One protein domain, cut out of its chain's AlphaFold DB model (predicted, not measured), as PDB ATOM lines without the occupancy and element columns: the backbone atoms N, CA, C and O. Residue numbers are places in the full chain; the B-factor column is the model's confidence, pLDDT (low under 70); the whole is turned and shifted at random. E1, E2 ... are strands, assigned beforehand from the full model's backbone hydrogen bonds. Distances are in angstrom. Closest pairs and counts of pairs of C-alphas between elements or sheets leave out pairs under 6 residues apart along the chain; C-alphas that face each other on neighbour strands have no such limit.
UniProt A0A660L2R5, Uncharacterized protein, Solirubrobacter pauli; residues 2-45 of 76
ATOM      1  N   ALA A   2     -11.820  35.813   5.519       56.62
ATOM      2  CA  ALA A   2     -11.477  34.632   6.307       56.62
ATOM      3  C   ALA A   2     -12.412  33.493   5.873       56.62
ATOM      4  O   ALA A   2     -13.625  33.607   6.011       56.62
ATOM      5  N   GLY A   3     -11.859  32.446   5.258       73.94
ATOM      6  CA  GLY A   3     -12.626  31.249   4.908       73.94
ATOM      7  C   GLY A   3     -12.962  30.434   6.157       73.94
ATOM      8  O   GLY A   3     -12.193  30.430   7.117       73.94
ATOM      9  N   VAL A   4     -14.102  29.743   6.149       88.00
ATOM     10  CA  VAL A   4     -14.499  28.831   7.234       88.00
ATOM     11  C   VAL A   4     -13.533  27.642   7.288       88.00
ATOM     12  O   VAL A   4     -13.266  27.016   6.263       88.00
ATOM     13  N   THR A   5     -13.032  27.308   8.479       93.81
ATOM     14  CA  THR A   5     -12.198  26.123   8.736       93.81
ATOM     15  C   THR A   5     -12.887  25.172   9.709       93.81
ATOM     16  O   THR A   5     -13.721  25.574  10.522       93.81
ATOM     17  N   CYS A   6     -12.565  23.882   9.610       94.50
ATOM     18  CA  CYS A   6     -13.101  22.867  10.509       94.50
ATOM     19  C   CYS A   6     -12.488  23.013  11.915       94.50
ATOM     20  O   CYS A   6     -11.273  22.875  12.042       94.50
ATOM     21  N   PRO A   7     -13.281  23.183  12.988       94.50
ATOM     22  CA  PRO A   7     -12.755  23.360  14.346       94.50
ATOM     23  C   PRO A   7     -12.189  22.072  14.968       94.50
ATOM     24  O   PRO A   7     -11.662  22.101  16.074       94.50
ATOM     25  N   PHE A   8     -12.337  20.929  14.293       96.06
ATOM     26  CA  PHE A   8     -11.919  19.624  14.812       96.06
ATOM     27  C   PHE A   8     -10.589  19.135  14.241       96.06
ATOM     28  O   PHE A   8      -9.911  18.329  14.870       96.06
ATOM     29  N   CYS A   9     -10.244  19.559  13.025       96.19
ATOM     30  CA  CYS A   9      -9.050  19.089  12.320       96.19
ATOM     31  C   CYS A   9      -8.322  20.197  11.551       96.19
ATOM     32  O   CYS A   9      -7.437  19.893  10.753       96.19
ATOM     33  N   ASP A  10      -8.755  21.450  11.716       94.75
ATOM     34  CA  ASP A  10      -8.215  22.654  11.074       94.75
ATOM     35  C   ASP A  10      -8.231  22.643   9.534       94.75
ATOM     36  O   ASP A  10      -7.703  23.539   8.875       94.75
ATOM     37  N   SER A  11      -8.884  21.653   8.925       94.69
ATOM     38  CA  SER A  11      -8.989  21.542   7.475       94.69
ATOM     39  C   SER A  11      -9.876  22.639   6.888       94.69
ATOM     40  O   SER A  11     -10.972  22.911   7.382       94.69
ATOM     41  N   ALA A  12      -9.439  23.204   5.761       93.81
ATOM     42  CA  ALA A  12     -10.235  24.104   4.926       93.81
ATOM     43  C   ALA A  12     -11.182  23.356   3.964       93.81
ATOM     44  O   ALA A  12     -11.929  23.977   3.212       93.81
ATOM     45  N   GLN A  13     -11.154  22.018   3.959       93.88
ATOM     46  CA  GLN A  13     -12.021  21.191   3.120       93.88
ATOM     47  C   GLN A  13     -13.417  21.094   3.749       93.88
ATOM     48  O   GLN A  13     -13.745  20.109   4.419       93.88
ATOM     49  N   VAL A  14     -14.208  22.157   3.598       93.50
ATOM     50  CA  VAL A  14     -15.549  22.286   4.183       93.50
ATOM     51  C   VAL A  14     -16.585  22.637   3.116       93.50
ATOM     52  O   VAL A  14     -16.355  23.493   2.266       93.50
ATOM     53  N   GLU A  15     -17.739  21.972   3.162       91.94
ATOM     54  CA  GLU A  15     -18.880  22.198   2.272       91.94
ATOM     55  C   GLU A  15     -20.103  22.666   3.074       91.94
ATOM     56  O   GLU A  15     -20.341  22.207   4.194       91.94
ATOM     57  N   ARG A  16     -20.884  23.598   2.519       89.38
ATOM     58  CA  ARG A  16     -22.128  24.063   3.144       89.38
ATOM     59  C   ARG A  16     -23.248  23.084   2.804       89.38
ATOM     60  O   ARG A  16     -23.560  22.896   1.633       89.38
ATOM     61  N   VAL A  17     -23.865  22.493   3.823       89.31
ATOM     62  CA  VAL A  17     -24.877  21.433   3.654       89.31
ATOM     63  C   VAL A  17     -26.283  22.010   3.597       89.31
ATOM     64  O   VAL A  17     -27.099  21.602   2.774       89.31
ATOM     65  N   ALA A  18     -26.580  22.971   4.468       79.81
ATOM     66  CA  ALA A  18     -27.894  23.579   4.534       79.81
ATOM     67  C   ALA A  18     -27.814  25.005   5.070       79.81
ATOM     68  O   ALA A  18     -27.068  25.316   6.003       79.81
ATOM     69  N   GLN A  19     -28.647  25.861   4.489       70.12
ATOM     70  CA  GLN A  19     -28.944  27.180   5.017       70.12
ATOM     71  C   GLN A  19     -30.230  27.056   5.826       70.12
ATOM     72  O   GLN A  19     -31.327  27.048   5.270       70.12
ATOM     73  N   TRP A  20     -30.104  26.856   7.132       59.84
ATOM     74  CA  TRP A  20     -31.270  26.721   7.994       59.84
ATOM     75  C   TRP A  20     -31.965  28.074   8.098       59.84
ATOM     76  O   TRP A  20     -31.467  28.945   8.783       59.84
ATOM     77  N   GLY A  21     -33.099  28.243   7.412       56.34
ATOM     78  CA  GLY A  21     -34.037  29.359   7.574       56.34
ATOM     79  C   GLY A  21     -33.491  30.745   7.202       56.34
ATOM     80  O   GLY A  21     -32.483  31.206   7.719       56.34
ATOM     81  N   GLY A  22     -34.212  31.496   6.365       61.94
ATOM     82  CA  GLY A  22     -33.847  32.868   5.963       61.94
ATOM     83  C   GLY A  22     -33.784  33.917   7.091       61.94
ATOM     84  O   GLY A  22     -33.751  35.103   6.796       61.94
ATOM     85  N   GLN A  23     -33.812  33.499   8.360       61.38
ATOM     86  CA  GLN A  23     -33.744  34.330   9.564       61.38
ATOM     87  C   GLN A  23     -32.619  33.901  10.528       61.38
ATOM     88  O   GLN A  23     -32.324  34.640  11.464       61.38
ATOM     89  N   ILE A  24     -31.990  32.728  10.344       63.28
ATOM     90  CA  ILE A  24     -30.936  32.246  11.252       63.28
ATOM     91  C   ILE A  24     -29.561  32.699  10.735       63.28
ATOM     92  O   ILE A  24     -29.207  32.543   9.564       63.28
ATOM     93  N   ILE A  25     -28.782  33.270  11.654       78.12
ATOM     94  CA  ILE A  25     -27.457  33.880  11.460       78.12
ATOM     95  C   ILE A  25     -26.323  32.864  11.217       78.12
ATOM     96  O   ILE A  25     -25.194  33.256  10.922       78.12
ATOM     97  N   THR A  26     -26.600  31.562  11.327       80.38
ATOM     98  CA  THR A  26     -25.640  30.463  11.147       80.38
ATOM     99  C   THR A  26     -25.957  29.623   9.910       80.38
ATOM    100  O   THR A  26     -27.097  29.533   9.453       80.38
ATOM    101  N   ALA A  27     -24.924  29.015   9.331       85.75
ATOM    102  CA  ALA A  27     -25.045  27.980   8.309       85.75
ATOM    103  C   ALA A  27     -24.457  26.664   8.831       85.75
ATOM    104  O   ALA A  27     -23.513  26.676   9.626       85.75
ATOM    105  N   GLN A  28     -24.998  25.542   8.353       90.44
ATOM    106  CA  GLN A  28     -24.482  24.215   8.669       90.44
ATOM    107  C   GLN A  28     -23.436  23.785   7.635       90.44
ATOM    108  O   GLN A  28     -23.659  23.884   6.422       90.44
ATOM    109  N   TRP A  29     -22.320  23.263   8.130       92.12
ATOM    110  CA  TRP A  29     -21.162  22.848   7.349       92.12
ATOM    111  C   TRP A  29     -20.802  21.393   7.625       92.12
ATOM    112  O   TRP A  29     -21.046  20.862   8.712       92.12
ATOM    113  N   ARG A  30     -20.162  20.769   6.640       95.38
ATOM    114  CA  ARG A  30     -19.538  19.453   6.749       95.38
ATOM    115  C   ARG A  30     -18.086  19.548   6.319       95.38
ATOM    116  O   ARG A  30     -17.787  20.074   5.251       95.38
ATOM    117  N   CYS A  31     -17.179  19.006   7.121       96.56
ATOM    118  CA  CYS A  31     -15.794  18.824   6.705       96.56
ATOM    119  C   CYS A  31     -15.654  17.528   5.901       96.56
ATOM    120  O   CYS A  31     -15.997  16.463   6.406       96.56
ATOM    121  N   THR A  32     -15.107  17.580   4.689       96.56
ATOM    122  CA  THR A  32     -14.892  16.377   3.865       96.56
ATOM    123  C   THR A  32     -13.610  15.622   4.235       96.56
ATOM    124  O   THR A  32     -13.452  14.471   3.841       96.56
ATOM    125  N   ALA A  33     -12.721  16.224   5.039       96.50
ATOM    126  CA  ALA A  33     -11.496  15.578   5.520       96.50
ATOM    127  C   ALA A  33     -11.731  14.679   6.746       96.50
ATOM    128  O   ALA A  33     -11.241  13.554   6.783       96.50
ATOM    129  N   CYS A  34     -12.480  15.155   7.750       96.94
ATOM    130  CA  CYS A  34     -12.764  14.392   8.976       96.94
ATOM    131  C   CYS A  34     -14.231  13.957   9.116       96.94
ATOM    132  O   CYS A  34     -14.580  13.313  10.101       96.94
ATOM    133  N   ASN A  35     -15.095  14.297   8.150       96.62
ATOM    134  CA  ASN A  35     -16.535  13.995   8.140       96.62
ATOM    135  C   ASN A  35     -17.356  14.573   9.310       96.62
ATOM    136  O   ASN A  35     -18.523  14.217   9.471       96.62
ATOM    137  N   SER A  36     -16.797  15.492  10.098       95.19
ATOM    138  CA  SER A  36     -17.524  16.170  11.174       95.19
ATOM    139  C   SER A  36     -18.461  17.251  10.631       95.19
ATOM    140  O   SER A  36     -18.126  17.965   9.681       95.19
ATOM    141  N   TYR A  37     -19.615  17.401  11.279       94.31
ATOM    142  CA  TYR A  37     -20.560  18.491  11.040       94.31
ATOM    143  C   TYR A  37     -20.372  19.584  12.091       94.31
ATOM    144  O   TYR A  37     -20.118  19.283  13.258       94.31
ATOM    145  N   PHE A  38     -20.492  20.844  11.679       92.50
ATOM    146  CA  PHE A  38     -20.411  21.997  12.575       92.50
ATOM    147  C   PHE A  38     -21.226  23.175  12.039       92.50
ATOM    148  O   PHE A  38     -21.667  23.184  10.888       92.50
ATOM    149  N   GLU A  39     -21.425  24.178  12.885       90.12
ATOM    150  CA  GLU A  39     -22.126  25.411  12.540       90.12
ATOM    151  C   GLU A  39     -21.154  26.588  12.583       90.12
ATOM    152  O   GLU A  39     -20.281  26.652  13.448       90.12
ATOM    153  N   ALA A  40     -21.306  27.523  11.647       87.25
ATOM    154  CA  ALA A  40     -20.549  28.770  11.645       87.25
ATOM    155  C   ALA A  40     -21.468  29.953  11.334       87.25
ATOM    156  O   ALA A  40     -22.407  29.834  10.538       87.25
ATOM    157  N   VAL A  41     -21.186  31.092  11.973       82.56
ATOM    158  CA  VAL A  41     -21.873  32.363  11.716       82.56
ATOM    159  C   VAL A  41     -21.579  32.810  10.286       82.56
ATOM    160  O   VAL A  41     -20.478  32.621   9.768       82.56
ATOM    161  N   ARG A  42     -22.593  33.361   9.626       73.31
ATOM    162  CA  ARG A  42     -22.494  33.888   8.264       73.31
ATOM    163  C   ARG A  42     -21.902  35.297   8.344       73.31
ATOM    164  O   ARG A  42     -22.446  36.135   9.052       73.31
ATOM    165  N   ASP A  43     -20.815  35.554   7.621       66.00
ATOM    166  CA  ASP A  43     -20.261  36.914   7.482       66.00
ATOM    167  C   ASP A  43     -21.120  37.757   6.512       66.00
ATOM    168  O   ASP A  43     -21.272  38.968   6.663       66.00
ATOM    169  N   ASP A  44     -21.776  37.094   5.553       61.62
ATOM    170  CA  ASP A  44     -22.640  37.719   4.552       61.62
ATOM    171  C   ASP A  44     -24.044  38.022   5.098       61.62
ATOM    172  O   ASP A  44     -25.029  37.356   4.771       61.62
ATOM    173  N   TYR A  45     -24.154  39.091   5.884       54.53
ATOM    174  CA  TYR A  45     -25.418  39.834   6.005       54.53
ATOM    175  C   TYR A  45     -25.769  40.598   4.709       54.53
ATOM    176  O   TYR A  45     -26.882  41.097   4.576       54.53
TER     177      TYR A  45
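This is residues 2 to 45 of the 76 residues of an uncharacterized protein of Solirubrobacter pauli (UniProt A0A660L2R5). With little regular structure, this is a small twisted sheet of three strands, E1, E2 and E3, forming a meander, each strand the antiparallel neighbour of the one before; before it, residues 2 to 13 bear no named element and loop near the end where E1 begins. The 44 printed residues hold no named helix; the class is all strand, with 16 residues in strands, order E1 - E2 - E3. The whole is compact, radius of gyration of the C-alphas 10.3 A, spanning 29 by 19 by 12 A, only just elongated.

Find E1, residues 14 to 18, and E2, residues 26 to 31: this hairpin is antiparallel at 132 degrees, with N 15 and O 30 2.8 A apart. E2 and E3, residues 37 to 41, form a hairpin, antiparallel at 143 degrees; N 29 and O 38 are 2.8 A apart.

Start E1 at C-alpha 14, (-15.549, 22.286, 4.183); it spans 12.4 A, E2 15.9 A, and E3 14.0 A to C-alpha 41, (-21.873, 32.363, 11.716).

The printed part has no cut and no long link. Look for pLDDT under 70 at residues 2, 20 to 24 and 43 to 45.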